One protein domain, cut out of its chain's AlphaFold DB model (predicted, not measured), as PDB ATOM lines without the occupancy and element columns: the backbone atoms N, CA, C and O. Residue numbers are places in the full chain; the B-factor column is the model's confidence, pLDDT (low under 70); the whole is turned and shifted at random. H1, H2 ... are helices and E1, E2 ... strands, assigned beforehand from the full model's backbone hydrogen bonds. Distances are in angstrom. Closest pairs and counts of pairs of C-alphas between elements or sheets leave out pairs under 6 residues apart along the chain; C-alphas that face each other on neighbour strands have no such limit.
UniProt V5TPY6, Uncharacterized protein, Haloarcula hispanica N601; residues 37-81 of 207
ATOM      1  N   ALA A  37     -54.719  -3.177 -17.687       90.50
ATOM      2  CA  ALA A  37     -54.658  -4.319 -18.584       90.50
ATOM      3  C   ALA A  37     -54.169  -5.551 -17.818       90.50
ATOM      4  O   ALA A  37     -53.272  -5.460 -16.978       90.50
ATOM      5  N   ARG A  38     -54.767  -6.705 -18.119       92.12
ATOM      6  CA  ARG A  38     -54.262  -8.011 -17.689       92.12
ATOM      7  C   ARG A  38     -53.274  -8.483 -18.744       92.12
ATOM      8  O   ARG A  38     -53.625  -8.554 -19.919       92.12
ATOM      9  N   LEU A  39     -52.053  -8.766 -18.329       92.75
ATOM     10  CA  LEU A  39     -50.970  -9.184 -19.200       92.75
ATOM     11  C   LEU A  39     -50.570 -10.613 -18.840       92.75
ATOM     12  O   LEU A  39     -50.378 -10.939 -17.671       92.75
ATOM     13  N   ALA A  40     -50.454 -11.463 -19.850       94.00
ATOM     14  CA  ALA A  40     -49.734 -12.718 -19.754       94.00
ATOM     15  C   ALA A  40     -48.271 -12.446 -20.098       94.00
ATOM     16  O   ALA A  40     -47.966 -12.005 -21.207       94.00
ATOM     17  N   VAL A  41     -47.387 -12.670 -19.132       94.12
ATOM     18  CA  VAL A  41     -45.945 -12.435 -19.259       94.12
ATOM     19  C   VAL A  41     -45.230 -13.764 -19.119       94.12
ATOM     20  O   VAL A  41     -45.548 -14.536 -18.217       94.12
ATOM     21  N   ASP A  42     -44.260 -14.042 -19.981       93.19
ATOM     22  CA  ASP A  42     -43.437 -15.245 -19.856       93.19
ATOM     23  C   ASP A  42     -42.702 -15.249 -18.498       93.19
ATOM     24  O   ASP A  42     -42.124 -14.244 -18.076       93.19
ATOM     25  N   LYS A  43     -42.718 -16.385 -17.790       91.56
ATOM     26  CA  LYS A  43     -42.032 -16.558 -16.498       91.56
ATOM     27  C   LYS A  43     -40.521 -16.333 -16.583       91.56
ATOM     28  O   LYS A  43     -39.909 -16.067 -15.553       91.56
ATOM     29  N   GLY A  44     -39.924 -16.467 -17.766       92.31
ATOM     30  CA  GLY A  44     -38.505 -16.196 -17.997       92.31
ATOM     31  C   GLY A  44     -38.149 -14.711 -18.104       92.31
ATOM     32  O   GLY A  44     -36.963 -14.392 -18.150       92.31
ATOM     33  N   ILE A  45     -39.138 -13.814 -18.160       90.00
ATOM     34  CA  ILE A  45     -38.920 -12.377 -18.340       90.00
ATOM     35  C   ILE A  45     -39.071 -11.665 -17.003       90.00
ATOM     36  O   ILE A  45     -40.138 -11.705 -16.381       90.00
ATOM     37  N   ASP A  46     -38.014 -10.972 -16.589       87.00
ATOM     38  CA  ASP A  46     -38.078 -10.029 -15.482       87.00
ATOM     39  C   ASP A  46     -38.671  -8.701 -15.971       87.00
ATOM     40  O   ASP A  46     -38.085  -8.018 -16.811       87.00
ATOM     41  N   LEU A  47     -39.863  -8.353 -15.479       83.75
ATOM     42  CA  LEU A  47     -40.535  -7.110 -15.861       83.75
ATOM     43  C   LEU A  47     -39.817  -5.877 -15.326       83.75
ATOM     44  O   LEU A  47     -39.959  -4.810 -15.917       83.75
ATOM     45  N   ASP A  48     -39.039  -6.017 -14.253       79.31
ATOM     46  CA  ASP A  48     -38.310  -4.897 -13.664       79.31
ATOM     47  C   ASP A  48     -37.170  -4.423 -14.585       79.31
ATOM     48  O   ASP A  48     -36.728  -3.275 -14.500       79.31
ATOM     49  N   GLU A  49     -36.722  -5.280 -15.512       83.56
ATOM     50  CA  GLU A  49     -35.741  -4.942 -16.551       83.56
ATOM     51  C   GLU A  49     -36.386  -4.385 -17.832       83.56
ATOM     52  O   GLU A  49     -35.693  -3.838 -18.698       83.56
ATOM     53  N   VAL A  50     -37.707  -4.517 -17.979       83.31
ATOM     54  CA  VAL A  50     -38.438  -4.049 -19.155       83.31
ATOM     55  C   VAL A  50     -38.852  -2.599 -18.945       83.31
ATOM     56  O   VAL A  50     -39.399  -2.216 -17.913       83.31
ATOM     57  N   GLU A  51     -38.605  -1.764 -19.952       77.38
ATOM     58  CA  GLU A  51     -39.041  -0.371 -19.918       77.38
ATOM     59  C   GLU A  51     -40.558  -0.303 -19.692       77.38
ATOM     60  O   GLU A  51     -41.329  -0.984 -20.366       77.38
ATOM     61  N   ASN A  52     -41.000   0.535 -18.756       72.81
ATOM     62  CA  ASN A  52     -42.407   0.635 -18.374       72.81
ATOM     63  C   ASN A  52     -43.226   1.467 -19.387       72.81
ATOM     64  O   ASN A  52     -43.893   2.443 -19.038       72.81
ATOM     65  N   THR A  53     -43.115   1.117 -20.669       76.75
ATOM     66  CA  THR A  53     -43.838   1.721 -21.790       76.75
ATOM     67  C   THR A  53     -44.792   0.705 -22.403       76.75
ATOM     68  O   THR A  53     -44.537  -0.498 -22.406       76.75
ATOM     69  N   GLU A  54     -45.903   1.189 -22.962       78.06
ATOM     70  CA  GLU A  54     -46.895   0.335 -23.627       78.06
ATOM     71  C   GLU A  54     -46.261  -0.509 -24.745       78.06
ATOM     72  O   GLU A  54     -46.554  -1.695 -24.871       78.06
ATOM     73  N   GLU A  55     -45.332   0.077 -25.505       83.12
ATOM     74  CA  GLU A  55     -44.629  -0.606 -26.591       83.12
ATOM     75  C   GLU A  55     -43.683  -1.699 -26.080       83.12
ATOM     76  O   GLU A  55     -43.683  -2.809 -26.611       83.12
ATOM     77  N   ALA A  56     -42.890  -1.424 -25.041       83.75
ATOM     78  CA  ALA A  56     -41.994  -2.423 -24.473       83.75
ATOM     79  C   ALA A  56     -42.771  -3.577 -23.829       83.75
ATOM     80  O   ALA A  56     -42.436  -4.737 -24.079       83.75
ATOM     81  N   MET A  57     -43.852  -3.273 -23.107       83.25
ATOM     82  CA  MET A  57     -44.731  -4.277 -22.509       83.25
ATOM     83  C   MET A  57     -45.427  -5.129 -23.573       83.25
ATOM     84  O   MET A  57     -45.470  -6.350 -23.438       83.25
ATOM     85  N   ALA A  58     -45.892  -4.539 -24.677       85.69
ATOM     86  CA  ALA A  58     -46.508  -5.281 -25.782       85.69
ATOM     87  C   ALA A  58     -45.547  -6.258 -26.492       85.69
ATOM     88  O   ALA A  58     -46.004  -7.184 -27.158       85.69
ATOM     89  N   ARG A  59     -44.223  -6.076 -26.366       88.19
ATOM     90  CA  ARG A  59     -43.227  -7.008 -26.932       88.19
ATOM     91  C   ARG A  59     -43.020  -8.258 -26.084       88.19
ATOM     92  O   ARG A  59     -42.684  -9.302 -26.632       88.19
ATOM     93  N   VAL A  60     -43.167  -8.135 -24.768       87.88
ATOM     94  CA  VAL A  60     -42.860  -9.203 -23.799       87.88
ATOM     95  C   VAL A  60     -44.103  -9.829 -23.182       87.88
ATOM     96  O   VAL A  60     -44.007 -10.769 -22.395       87.88
ATOM     97  N   SER A  61     -45.273  -9.287 -23.508       90.12
ATOM     98  CA  SER A  61     -46.529  -9.707 -22.923       90.12
ATOM     99  C   SER A  61     -47.654  -9.701 -23.937       90.12
ATOM    100  O   SER A  61     -47.657  -8.950 -24.915       90.12
ATOM    101  N   ARG A  62     -48.646 -10.538 -23.665       92.38
ATOM    102  CA  ARG A  62     -49.894 -10.588 -24.410       92.38
ATOM    103  C   ARG A  62     -51.010 -10.027 -23.546       92.38
ATOM    104  O   ARG A  62     -51.173 -10.435 -22.399       92.38
ATOM    105  N   VAL A  63     -51.805  -9.116 -24.100       90.75
ATOM    106  CA  VAL A  63     -53.013  -8.632 -23.424       90.75
ATOM    107  C   VAL A  63     -54.024  -9.774 -23.362       90.75
ATOM    108  O   VAL A  63     -54.385 -10.343 -24.392       90.75
ATOM    109  N   LEU A  64     -54.453 -10.112 -22.149       91.25
ATOM    110  CA  LEU A  64     -55.469 -11.123 -21.888       91.25
ATOM    111  C   LEU A  64     -56.860 -10.507 -22.013       91.25
ATOM    112  O   LEU A  64     -57.113  -9.417 -21.493       91.25
ATOM    113  N   ALA A  65     -57.771 -11.224 -22.668       90.69
ATOM    114  CA  ALA A  65     -59.181 -10.864 -22.659       90.69
ATOM    115  C   ALA A  65     -59.798 -11.050 -21.259       90.69
ATOM    116  O   ALA A  65     -59.255 -11.731 -20.378       90.69
ATOM    117  N   ASP A  66     -60.968 -10.449 -21.041       88.06
ATOM    118  CA  ASP A  66     -61.716 -10.635 -19.799       88.06
ATOM    119  C   ASP A  66     -62.058 -12.119 -19.598       88.06
ATOM    120  O   ASP A  66     -62.663 -12.756 -20.459       88.06
ATOM    121  N   GLY A  67     -61.650 -12.675 -18.454       89.50
ATOM    122  CA  GLY A  67     -61.830 -14.094 -18.133       89.50
ATOM    123  C   GLY A  67     -60.827 -15.045 -18.793       89.50
ATOM    124  O   GLY A  67     -60.895 -16.241 -18.542       89.50
ATOM    125  N   GLU A  68     -59.890 -14.541 -19.600       92.88
ATOM    126  CA  GLU A  68     -58.796 -15.354 -20.128       92.88
ATOM    127  C   GLU A  68     -57.725 -15.584 -19.051       92.88
ATOM    128  O   GLU A  68     -57.395 -14.668 -18.284       92.88
ATOM    129  N   ASP A  69     -57.194 -16.806 -19.001       94.38
ATOM    130  CA  ASP A  69     -56.111 -17.213 -18.109       94.38
ATOM    131  C   ASP A  69     -54.761 -17.227 -18.851       94.38
ATOM    132  O   ASP A  69     -54.726 -17.477 -20.060       94.38
ATOM    133  N   PRO A  70     -53.643 -16.958 -18.151       94.94
ATOM    134  CA  PRO A  70     -52.311 -17.098 -18.731       94.94
ATOM    135  C   PRO A  70     -52.052 -18.550 -19.161       94.94
ATOM    136  O   PRO A  70     -52.473 -19.499 -18.495       94.94
ATOM    137  N   GLY A  71     -51.343 -18.718 -20.275       94.56
ATOM    138  CA  GLY A  71     -50.945 -20.014 -20.808       94.56
ATOM    139  C   GLY A  71     -49.869 -20.715 -19.975       94.56
ATOM    140  O   GLY A  71     -49.327 -20.192 -18.998       94.56
ATOM    141  N   GLU A  72     -49.533 -21.942 -20.373       94.44
ATOM    142  CA  GLU A  72     -48.451 -22.695 -19.741       94.44
ATOM    143  C   GLU A  72     -47.112 -21.966 -19.930       94.44
ATOM    144  O   GLU A  72     -46.709 -21.658 -21.047       94.44
ATOM    145  N   GLY A  73     -46.429 -21.673 -18.821       93.19
ATOM    146  CA  GLY A  73     -45.190 -20.888 -18.836       93.19
ATOM    147  C   GLY A  73     -45.390 -19.378 -18.696       93.19
ATOM    148  O   GLY A  73     -44.410 -18.674 -18.490       93.19
ATOM    149  N   GLU A  74     -46.629 -18.886 -18.687       94.56
ATOM    150  CA  GLU A  74     -46.944 -17.471 -18.467       94.56
ATOM    151  C   GLU A  74     -47.357 -17.213 -17.001       94.56
ATOM    152  O   GLU A  74     -47.801 -18.110 -16.273       94.56
ATOM    153  N   ARG A  75     -47.187 -15.973 -16.540       93.50
ATOM    154  CA  ARG A  75     -47.717 -15.435 -15.283       93.50
ATOM    155  C   ARG A  75     -48.680 -14.290 -15.581       93.50
ATOM    156  O   ARG A  75     -48.485 -13.542 -16.537       93.50
ATOM    157  N   LEU A  76     -49.725 -14.178 -14.764       92.56
ATOM    158  CA  LEU A  76     -50.670 -13.070 -14.835       92.56
ATOM    159  C   LEU A  76     -50.066 -11.854 -14.136       92.56
ATOM    160  O   LEU A  76     -49.798 -11.906 -12.940       92.56
ATOM    161  N   GLU A  77     -49.933 -10.762 -14.874       89.19
ATOM    162  CA  GLU A  77     -49.467  -9.473 -14.379       89.19
ATOM    163  C   GLU A  77     -50.538  -8.413 -14.648       89.19
ATOM    164  O   GLU A  77     -51.217  -8.427 -15.679       89.19
ATOM    165  N   GLN A  78     -50.734  -7.494 -13.704       89.19
ATOM    166  CA  GLN A  78     -51.699  -6.407 -13.856       89.19
ATOM    167  C   GLN A  78     -50.957  -5.099 -14.109       89.19
ATOM    168  O   GLN A  78     -50.302  -4.554 -13.226       89.19
ATOM    169  N   PHE A  79     -51.109  -4.556 -15.312       88.25
ATOM    170  CA  PHE A  79     -50.523  -3.279 -15.687       88.25
ATOM    171  C   PHE A  79     -51.538  -2.150 -15.508       88.25
ATOM    172  O   PHE A  79     -52.645  -2.218 -16.037       88.25
ATOM    173  N   THR A  80     -51.171  -1.094 -14.780       92.44
ATOM    174  CA  THR A  80     -52.018   0.096 -14.595       92.44
ATOM    175  C   THR A  80     -51.480   1.250 -15.441       92.44
ATOM    176  O   THR A  80     -50.391   1.759 -15.185       92.44
ATOM    177  N   ASN A  81     -52.251   1.700 -16.431       92.31
ATOM    178  CA  ASN A  81     -51.855   2.746 -17.369       92.31
ATOM    179  C   ASN A  81     -52.291   4.140 -16.883       92.31
ATOM    180  O   ASN A  81     -53.327   4.681 -17.285       92.31
TER     181      ASN A  81
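What this domain is: This is residues 37 to 81 of the 207 residues of an uncharacterized protein of Haloarcula hispanica N601 (UniProt V5TPY6). This is a small three-stranded antiparallel sheet with one short helix, H1, over one of its faces, and two loops, residues 43 to 53 and 64 to 73, that reach out to opposite ends of the longest axis. In the sheet the order is E2, E1, E3, with the first strand of the printed part, E1, in the middle, and H1 runs along E1. The printed part has 45 residues, with one named helix and three named strands in the chain order E1, H1, E2, E3, and its class is mixed, helices and strands. It is compact, with a radius of gyration of the C-alphas of 9.8 A, and its C-alphas span 26 by 23 by 14 A, a rounded outline.

Where its parts are: Find C-alpha 37 at (-54.658, -4.319, -18.584); from there strand E1, residues 37 to 42, runs 15.7 A to C-alpha 42. Go on through residues 43 to 53 and you reach C-alpha 54 at (-46.895, 0.335, -23.627), where helix H1, residues 54 to 60, begins and covers 10.4 A. Directly after it comes the short strand E2, residues 61 to 63, 6.6 A from first to last C-alpha. After residues 64 to 73, look for E3, residues 74 to 80, the longest strand by residues, which runs 18.7 A and ends at C-alpha 80 at (-52.018, 0.096, -14.595).

How they stand to each other: Begin with E1, the inner strand; E2 and E3 are the edge strands. E1 and E3 are antiparallel, at 146 degrees between their directions. Look at N 39 and O 77, 2.8 A apart, and N 77 and O 39, also 2.8 A, both within hydrogen-bond range. E2 and E1 are antiparallel at 147 degrees, and here N 40 and O 62, 2.8 A apart, and N 62 and O 40, 2.9 A, are within hydrogen-bond range. E2 and E3 are apart. Now look to H1, which is on the sheet at a height over the sheet of 8.7 A. It lies over E1 and runs along the strands, at 15 degrees to E1 on the local plane. The closest C-alphas of E1 and H1 are those of Val 41 and Val 60, 6.4 A apart. In H1, 2 of 3 O i to N i+4 pairs are within hydrogen-bond range.

The domain as a whole: The two C-alphas farthest apart, those of Glu 49 and Gly 67, are 27.7 A apart, and you find one in each loop. The first and last printed C-alphas, of Ala 37 and Asn 81, are 7.7 A apart. The link from E1 to H1, 11 residues, is long; that from E2 to E3, 10 residues, is short; that from H1 to E2 is tight. The printed part has no cut. The mean pLDDT of the printed part of this model is 88.7, and no printed residue is under 70.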